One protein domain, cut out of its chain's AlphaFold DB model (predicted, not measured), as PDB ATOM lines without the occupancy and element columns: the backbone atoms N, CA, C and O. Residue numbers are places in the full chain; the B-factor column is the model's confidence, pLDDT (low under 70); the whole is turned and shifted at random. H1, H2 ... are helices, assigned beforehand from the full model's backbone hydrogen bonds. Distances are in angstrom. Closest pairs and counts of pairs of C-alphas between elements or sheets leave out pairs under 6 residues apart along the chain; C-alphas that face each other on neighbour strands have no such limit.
ATOM      1  N   LYS A  17     430.488 267.485 407.872       93.25
ATOM      2  CA  LYS A  17     429.244 266.710 408.015       93.25
ATOM      3  C   LYS A  17     428.871 266.048 406.688       93.25
ATOM      4  O   LYS A  17     428.640 264.843 406.656       93.25
ATOM      5  N   ALA A  18     428.925 266.800 405.587       92.69
ATOM      6  CA  ALA A  18     428.650 266.270 404.250       92.69
ATOM      7  C   ALA A  18     429.615 265.131 403.877       92.69
ATOM      8  O   ALA A  18     429.193 264.069 403.428       92.69
ATOM      9  N   ARG A  19     430.916 265.295 404.159       92.50
ATOM     10  CA  ARG A  19     431.912 264.233 403.935       92.50
ATOM     11  C   ARG A  19     431.609 262.961 404.724       92.50
ATOM     12  O   ARG A  19     431.815 261.872 404.196       92.50
ATOM     13  N   LYS A  20     431.129 263.085 405.966       94.25
ATOM     14  CA  LYS A  20     430.724 261.940 406.795       94.25
ATOM     15  C   LYS A  20     429.527 261.211 406.181       94.25
ATOM     16  O   LYS A  20     429.562 259.989 406.099       94.25
ATOM     17  N   ILE A  21     428.522 261.949 405.707       96.38
ATOM     18  CA  ILE A  21     427.340 261.379 405.043       96.38
ATOM     19  C   ILE A  21     427.761 260.586 403.806       96.38
ATOM     20  O   ILE A  21     427.490 259.393 403.732       96.38
ATOM     21  N   ILE A  22     428.514 261.205 402.894       95.50
ATOM     22  CA  ILE A  22     428.939 260.555 401.644       95.50
ATOM     23  C   ILE A  22     429.818 259.336 401.941       95.50
ATOM     24  O   ILE A  22     429.673 258.301 401.297       95.50
ATOM     25  N   PHE A  23     430.697 259.411 402.946       96.06
ATOM     26  CA  PHE A  23     431.475 258.250 403.374       96.06
ATOM     27  C   PHE A  23     430.563 257.078 403.767       96.06
ATOM     28  O   PHE A  23     430.765 255.964 403.286       96.06
ATOM     29  N   PHE A  24     429.533 257.317 404.587       97.62
ATOM     30  CA  PHE A  24     428.565 256.275 404.937       97.62
ATOM     31  C   PHE A  24     427.764 255.779 403.736       97.62
ATOM     32  O   PHE A  24     427.558 254.573 403.627       97.62
ATOM     33  N   THR A  25     427.378 256.661 402.814       97.62
ATOM     34  CA  THR A  25     426.716 256.282 401.561       97.62
ATOM     35  C   THR A  25     427.553 255.266 400.783       97.62
ATOM     36  O   THR A  25     427.051 254.189 400.471       97.62
ATOM     37  N   ILE A  26     428.846 255.534 400.562       97.88
ATOM     38  CA  ILE A  26     429.748 254.592 399.875       97.88
ATOM     39  C   ILE A  26     429.868 253.272 400.646       97.88
ATOM     40  O   ILE A  26     429.794 252.195 400.056       97.88
ATOM     41  N   ARG A  27     430.021 253.321 401.976       97.94
ATOM     42  CA  ARG A  27     430.105 252.100 402.796       97.94
ATOM     43  C   ARG A  27     428.826 251.265 402.720       97.94
ATOM     44  O   ARG A  27     428.921 250.042 402.686       97.94
ATOM     45  N   ASN A  28     427.658 251.899 402.676       97.81
ATOM     46  CA  ASN A  28     426.379 251.212 402.526       97.81
ATOM     47  C   ASN A  28     426.212 250.615 401.126       97.81
ATOM     48  O   ASN A  28     425.789 249.469 401.032       97.81
ATOM     49  N   MET A  29     426.632 251.316 400.066       97.19
ATOM     50  CA  MET A  29     426.664 250.760 398.706       97.19
ATOM     51  C   MET A  29     427.516 249.483 398.641       97.19
ATOM     52  O   MET A  29     427.062 248.472 398.124       97.19
ATOM     53  N   ILE A  30     428.717 249.496 399.235       97.19
ATOM     54  CA  ILE A  30     429.600 248.316 399.280       97.19
ATOM     55  C   ILE A  30     428.975 247.178 400.102       97.19
ATOM     56  O   ILE A  30     429.058 246.016 399.715       97.19
ATOM     57  N   ARG A  31     428.339 247.486 401.242       97.12
ATOM     58  CA  ARG A  31     427.636 246.478 402.059       97.12
ATOM     59  C   ARG A  31     426.484 245.827 401.294       97.12
ATOM     60  O   ARG A  31     426.318 244.618 401.384       97.12
ATOM     61  N   GLN A  32     425.743 246.621 400.525       96.25
ATOM     62  CA  GLN A  32     424.594 246.189 399.729       96.25
ATOM     63  C   GLN A  32     424.960 245.795 398.291       96.25
ATOM     64  O   GLN A  32     424.085 245.707 397.438       96.25
ATOM     65  N   GLN A  33     426.232 245.508 398.003       94.31
ATOM     66  CA  GLN A  33     426.712 245.199 396.647       94.31
ATOM     67  C   GLN A  33     426.010 244.018 395.957       94.31
ATOM     68  O   GLN A  33     426.092 243.880 394.746       94.31
ATOM     69  N   ARG A  34     425.357 243.134 396.723       93.88
ATOM     70  CA  ARG A  34     424.617 241.984 396.184       93.88
ATOM     71  C   ARG A  34     423.183 242.326 395.781       93.88
ATOM     72  O   ARG A  34     422.556 241.526 395.104       93.88
ATOM     73  N   ALA A  35     422.660 243.465 396.232       93.81
ATOM     74  CA  ALA A  35     421.270 243.835 396.009       93.81
ATOM     75  C   ALA A  35     421.025 244.344 394.582       93.81
ATOM     76  O   ALA A  35     419.959 244.106 394.028       93.81
ATOM     77  N   ALA A  36     421.996 245.053 393.999       89.81
ATOM     78  CA  ALA A  36     421.889 245.628 392.664       89.81
ATOM     79  C   ALA A  36     423.281 245.938 392.084       89.81
ATOM     80  O   ALA A  36     424.209 246.221 392.853       89.81
ATOM     81  N   PRO A  37     423.428 245.936 390.746       91.06
ATOM     82  CA  PRO A  37     424.662 246.354 390.090       91.06
ATOM     83  C   PRO A  37     424.933 247.850 390.354       91.06
ATOM     84  O   PRO A  37     424.008 248.662 390.437       91.06
ATOM     85  N   ASN A  38     426.201 248.220 390.569       93.81
ATOM     86  CA  ASN A  38     426.571 249.577 390.972       93.81
ATOM     87  C   ASN A  38     427.994 249.953 390.527       93.81
ATOM     88  O   ASN A  38     428.978 249.547 391.148       93.81
ATOM     89  N   HIS A  39     428.100 250.870 389.560       93.75
ATOM     90  CA  HIS A  39     429.384 251.344 389.022       93.75
ATOM     91  C   HIS A  39     430.336 251.969 390.049       93.75
ATOM     92  O   HIS A  39     431.550 251.992 389.841       93.75
ATOM     93  N   ILE A  40     429.830 252.499 391.164       95.94
ATOM     94  CA  ILE A  40     430.686 253.026 392.232       95.94
ATOM     95  C   ILE A  40     431.344 251.883 393.012       95.94
ATOM     96  O   ILE A  40     432.507 252.003 393.414       95.94
ATOM     97  N   VAL A  41     430.626 250.773 393.197       96.69
ATOM     98  CA  VAL A  41     431.152 249.544 393.805       96.69
ATOM     99  C   VAL A  41     432.113 248.846 392.843       96.69
ATOM    100  O   VAL A  41     433.203 248.451 393.257       96.69
ATOM    101  N   ASP A  42     431.791 248.795 391.552       95.69
ATOM    102  CA  ASP A  42     432.694 248.244 390.534       95.69
ATOM    103  C   ASP A  42     434.005 249.031 390.486       95.69
ATOM    104  O   ASP A  42     435.096 248.459 390.544       95.69
ATOM    105  N   TYR A  43     433.915 250.364 390.498       96.44
ATOM    106  CA  TYR A  43     435.077 251.242 390.584       96.44
ATOM    107  C   TYR A  43     435.888 251.014 391.869       96.44
ATOM    108  O   TYR A  43     437.121 250.970 391.820       96.44
ATOM    109  N   TYR A  44     435.225 250.807 393.014       97.62
ATOM    110  CA  TYR A  44     435.897 250.458 394.268       97.62
ATOM    111  C   TYR A  44     436.731 249.180 394.107       97.62
ATOM    112  O   TYR A  44     437.926 249.175 394.416       97.62
ATOM    113  N   TYR A  45     436.139 248.110 393.574       96.81
ATOM    114  CA  TYR A  45     436.848 246.846 393.386       96.81
ATOM    115  C   TYR A  45     437.903 246.907 392.279       96.81
ATOM    116  O   TYR A  45     438.951 246.279 392.437       96.81
ATOM    117  N   LYS A  46     437.715 247.722 391.233       95.88
ATOM    118  CA  LYS A  46     438.755 248.031 390.235       95.88
ATOM    119  C   LYS A  46     440.007 248.578 390.928       95.88
ATOM    120  O   LYS A  46     441.089 248.031 390.748       95.88
ATOM    121  N   LEU A  47     439.866 249.567 391.815       96.00
ATOM    122  CA  LEU A  47     440.988 250.134 392.589       96.00
ATOM    123  C   LEU A  47     441.629 249.141 393.575       96.00
ATOM    124  O   LEU A  47     442.807 249.276 393.921       96.00
ATOM    125  N   LYS A  48     440.864 248.155 394.058       95.94
ATOM    126  CA  LYS A  48     441.353 247.097 394.956       95.94
ATOM    127  C   LYS A  48     442.086 245.970 394.224       95.94
ATOM    128  O   LYS A  48     442.921 245.333 394.856       95.94
ATOM    129  N   LYS A  49     441.775 245.729 392.947       95.06
ATOM    130  CA  LYS A  49     442.334 244.641 392.123       95.06
ATOM    131  C   LYS A  49     443.493 245.077 391.215       95.06
ATOM    132  O   LYS A  49     444.095 244.233 390.564       95.06
ATOM    133  N   GLN A  50     443.800 246.375 391.148       91.62
ATOM    134  CA  GLN A  50     444.938 246.896 390.380       91.62
ATOM    135  C   GLN A  50     446.283 246.293 390.836       91.62
ATOM    136  O   GLN A  50     446.406 245.952 392.013       91.62
ATOM    137  N   PRO A  51     447.315 246.258 389.959       93.38
ATOM    138  CA  PRO A  51     448.645 245.722 390.286       93.38
ATOM    139  C   PRO A  51     449.263 246.320 391.554       93.38
ATOM    140  O   PRO A  51     449.988 245.645 392.277       93.38
ATOM    141  N   ILE A  52     448.937 247.585 391.847       93.62
ATOM    142  CA  ILE A  52     449.244 248.244 393.118       93.62
ATOM    143  C   ILE A  52     447.913 248.581 393.812       93.62
ATOM    144  O   ILE A  52     447.353 249.661 393.576       93.62
ATOM    145  N   PRO A  53     447.382 247.681 394.663       93.81
ATOM    146  CA  PRO A  53     446.089 247.865 395.305       93.81
ATOM    147  C   PRO A  53     446.039 249.120 396.172       93.81
ATOM    148  O   PRO A  53     446.896 249.357 397.030       93.81
ATOM    149  N   LYS A  54     444.974 249.911 396.029       93.19
ATOM    150  CA  LYS A  54     444.760 251.053 396.922       93.19
ATOM    151  C   LYS A  54     444.299 250.587 398.311       93.19
ATOM    152  O   LYS A  54     443.546 249.615 398.476       93.19
ATOM    153  N   LYS A  55     444.734 251.316 399.347       95.50
ATOM    154  CA  LYS A  55     444.233 251.151 400.725       95.50
ATOM    155  C   LYS A  55     442.725 251.440 400.757       95.50
ATOM    156  O   LYS A  55     442.267 252.330 400.048       95.50
ATOM    157  N   ASP A  56     441.969 250.740 401.607       94.25
ATOM    158  CA  ASP A  56     440.493 250.844 401.693       94.25
ATOM    159  C   ASP A  56     440.007 252.299 401.828       94.25
ATOM    160  O   ASP A  56     439.163 252.747 401.054       94.25
ATOM    161  N   LYS A  57     440.620 253.085 402.723       93.44
ATOM    162  CA  LYS A  57     440.287 254.511 402.888       93.44
ATOM    163  C   LYS A  57     440.538 255.331 401.620       93.44
ATOM    164  O   LYS A  57     439.742 256.207 401.303       93.44
ATOM    165  N   VAL A  58     441.623 255.050 400.896       94.12
ATOM    166  CA  VAL A  58     441.975 255.761 399.655       94.12
ATOM    167  C   VAL A  58     440.979 255.416 398.551       94.12
ATOM    168  O   VAL A  58     440.457 256.320 397.906       94.12
ATOM    169  N   ALA A  59     440.656 254.130 398.387       96.38
ATOM    170  CA  ALA A  59     439.639 253.681 397.439       96.38
ATOM    171  C   ALA A  59     438.261 254.273 397.774       96.38
ATOM    172  O   ALA A  59     437.591 254.807 396.898       96.38
ATOM    173  N   THR A  60     437.883 254.291 399.055       96.38
ATOM    174  CA  THR A  60     436.621 254.893 399.508       96.38
ATOM    175  C   THR A  60     436.561 256.384 399.166       96.38
ATOM    176  O   THR A  60     435.565 256.842 398.618       96.38
ATOM    177  N   VAL A  61     437.627 257.151 399.426       94.25
ATOM    178  CA  VAL A  61     437.688 258.584 399.077       94.25
ATOM    179  C   VAL A  61     437.631 258.803 397.561       94.25
ATOM    180  O   VAL A  61     436.968 259.736 397.108       94.25
ATOM    181  N   ALA A  62     438.265 257.942 396.764       95.12
ATOM    182  CA  ALA A  62     438.149 257.997 395.309       95.12
ATOM    183  C   ALA A  62     436.697 257.764 394.846       95.12
ATOM    184  O   ALA A  62     436.197 258.520 394.012       95.12
ATOM    185  N   CYS A  63     435.987 256.802 395.443       97.31
ATOM    186  CA  CYS A  63     434.563 256.567 395.182       97.31
ATOM    187  C   CYS A  63     433.680 257.752 395.599       97.31
ATOM    188  O   CYS A  63     432.789 258.127 394.842       97.31
ATOM    189  N   MET A  64     433.951 258.388 396.749       96.12
ATOM    190  CA  MET A  64     433.251 259.615 397.163       96.12
ATOM    191  C   MET A  64     433.387 260.712 396.096       96.12
ATOM    192  O   MET A  64     432.406 261.364 395.746       96.12
ATOM    193  N   ASN A  65     434.594 260.891 395.552       94.62
ATOM    194  CA  ASN A  65     434.850 261.869 394.496       94.62
ATOM    195  C   ASN A  65     434.168 261.495 393.170       94.62
ATOM    196  O   ASN A  65     433.615 262.384 392.528       94.62
ATOM    197  N   LYS A  66     434.186 260.214 392.755       95.06
ATOM    198  CA  LYS A  66     433.488 259.763 391.531       95.06
ATOM    199  C   LYS A  66     431.984 260.020 391.650       95.06
ATOM    200  O   LYS A  66     431.420 260.646 390.762       95.06
ATOM    201  N   LEU A  67     431.374 259.655 392.782       95.19
ATOM    202  CA  LEU A  67     429.950 259.882 393.045       95.19
ATOM    203  C   LEU A  67     429.573 261.367 392.958       95.19
ATOM    204  O   LEU A  67     428.626 261.716 392.262       95.19
ATOM    205  N   LEU A  68     430.336 262.241 393.623       94.62
ATOM    206  CA  LEU A  68     430.091 263.684 393.593       94.62
ATOM    207  C   LEU A  68     430.191 264.266 392.181       94.62
ATOM    208  O   LEU A  68     429.352 265.077 391.800       94.62
ATOM    209  N   LYS A  69     431.194 263.848 391.399       93.56
ATOM    210  CA  LYS A  69     431.347 264.285 390.005       93.56
ATOM    211  C   LYS A  69     430.179 263.820 389.141       93.56
ATOM    212  O   LYS A  69     429.648 264.633 388.394       93.56
ATOM    213  N   CYS A  70     429.759 262.562 389.278       93.31
ATOM    214  CA  CYS A  70     428.602 262.029 388.559       93.31
ATOM    215  C   CYS A  70     427.326 262.802 388.913       93.31
ATOM    216  O   CYS A  70     426.672 263.321 388.017       93.31
ATOM    217  N   MET A  71     427.010 262.957 390.203       93.81
ATOM    218  CA  MET A  71     425.837 263.723 390.651       93.81
ATOM    219  C   MET A  71     425.863 265.164 390.144       93.81
ATOM    220  O   MET A  71     424.860 265.661 389.646       93.81
ATOM    221  N   HIS A  72     427.014 265.830 390.232       93.88
ATOM    222  CA  HIS A  72     427.149 267.203 389.764       93.88
ATOM    223  C   HIS A  72     426.965 267.325 388.248       93.88
ATOM    224  O   HIS A  72     426.274 268.235 387.799       93.88
ATOM    225  N   ALA A  73     427.551 266.414 387.465       92.44
ATOM    226  CA  ALA A  73     427.402 266.401 386.012       92.44
ATOM    227  C   ALA A  73     425.941 266.185 385.593       92.44
ATOM    228  O   ALA A  73     425.446 266.933 384.759       92.44
ATOM    229  N   MET A  74     425.240 265.240 386.229       93.38
ATOM    230  CA  MET A  74     423.820 264.972 385.972       93.38
ATOM    231  C   MET A  74     422.937 266.179 386.279       93.38
ATOM    232  O   MET A  74     422.152 266.606 385.440       93.38
ATOM    233  N   VAL A  75     423.121 266.794 387.455       95.75
ATOM    234  CA  VAL A  75     422.368 267.998 387.839       95.75
ATOM    235  C   VAL A  75     422.621 269.140 386.856       95.75
ATOM    236  O   VAL A  75     421.689 269.842 386.485       95.75
ATOM    237  N   ARG A  76     423.869 269.323 386.410       95.69
ATOM    238  CA  ARG A  76     424.219 270.376 385.449       95.69
ATOM    239  C   ARG A  76     423.677 270.133 384.046       95.69
ATOM    240  O   ARG A  76     423.392 271.102 383.353       95.69
ATOM    241  N   ALA A  77     423.609 268.879 383.618       93.38
ATOM    242  CA  ALA A  77     423.113 268.505 382.300       93.38
ATOM    243  C   ALA A  77     421.585 268.327 382.269       93.38
ATOM    244  O   ALA A  77     421.031 268.151 381.192       93.38
ATOM    245  N   HIS A  78     420.914 268.380 383.429       93.06
ATOM    246  CA  HIS A  78     419.503 268.017 383.586       93.06
ATOM    247  C   HIS A  78     419.192 266.616 383.040       93.06
ATOM    248  O   HIS A  78     418.140 266.385 382.452       93.06
ATOM    249  N   THR A  79     420.124 265.682 383.234       91.31
ATOM    250  CA  THR A  79     419.990 264.300 382.775       91.31
ATOM    251  C   THR A  79     419.839 263.342 383.941       91.31
ATOM    252  O   THR A  79     420.399 263.536 385.024       91.31
ATOM    253  N   GLU A  80     419.093 262.271 383.699       88.94
ATOM    254  CA  GLU A  80     419.023 261.139 384.612       88.94
ATOM    255  C   GLU A  80     420.235 260.216 384.435       88.94
ATOM    256  O   GLU A  80     420.954 260.262 383.432       88.94
ATOM    257  N   TYR A  81     420.484 259.378 385.443       86.88
ATOM    258  CA  TYR A  81     421.562 258.402 385.377       86.88
ATOM    259  C   TYR A  81     421.175 257.234 384.468       86.88
ATOM    260  O   TYR A  81     420.377 256.384 384.859       86.88
TER     261      TYR A  81
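AT A GLANCE: This is residues 17 to 81 of the 91 residues of an uncharacterized protein of Enterococcus faecium EnGen0026 (UniProt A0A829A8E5). A helical hairpin, H2 and H3, is crossed on one side by a third helix, H1, which lies over the first part of the long helix H3 and reaches H2 with its later residues. H3 makes much of the longest axis, and the last residues, 78 to 81, fold back from its end. The printed part has 65 residues with three named helices in the order H1, H2, H3 and no named strand; the class is all helix. The whole is compact, with a radius of gyration of the C-alphas of 12.4 A, and spans 37 by 27 by 23 A.

HOW THE PARTS SIT: Start with H3, residues 56 to 77, the longest helix. H2, residues 39 to 49, touches it at a shallow tilt of 31 degrees, and they run opposite ways as a helical hairpin; their closest C-alphas, of Tyr 44 and Ala 59, are 5.9 A apart. Now look for H1, residues 17 to 31: with residues 22 to 27 alone it touches residues 60 to 64 of H3, about perpendicular at 74 degrees, and the closest C-alphas, of Ile 22 and Met 64, are 6.3 A apart. With residues 26 to 30 alone H1 touches H2, about perpendicular at 77 degrees; the closest C-alphas, of Ile 30 and Val 41, are 5.8 A apart. The helix packing is only just mostly crossed, with 1 of 3 touching pairs at a shallow tilt. In H1, H2 and H3 every O i to N i+4 pair is within hydrogen-bond range.

IN THESE COORDINATES: Find C-alpha 56 at (440.493, 250.844, 401.693); from there H3 runs 31.5 A to C-alpha 77 at (423.113, 268.505, 382.300). H1 begins at C-alpha 17, (429.244, 266.710, 408.015), and measures 21.2 A from first to last C-alpha. H2 runs 14.9 A from His 39 to Lys 49.

THE WHOLE: The C-alphas of Pro 51 and His 78 are the two farthest apart, at 37.3 A. The printed part has no cut, and the links H1 to H2 and H2 to H3 are short. The mean pLDDT of the printed part is 94.7, and no printed residue is under 70.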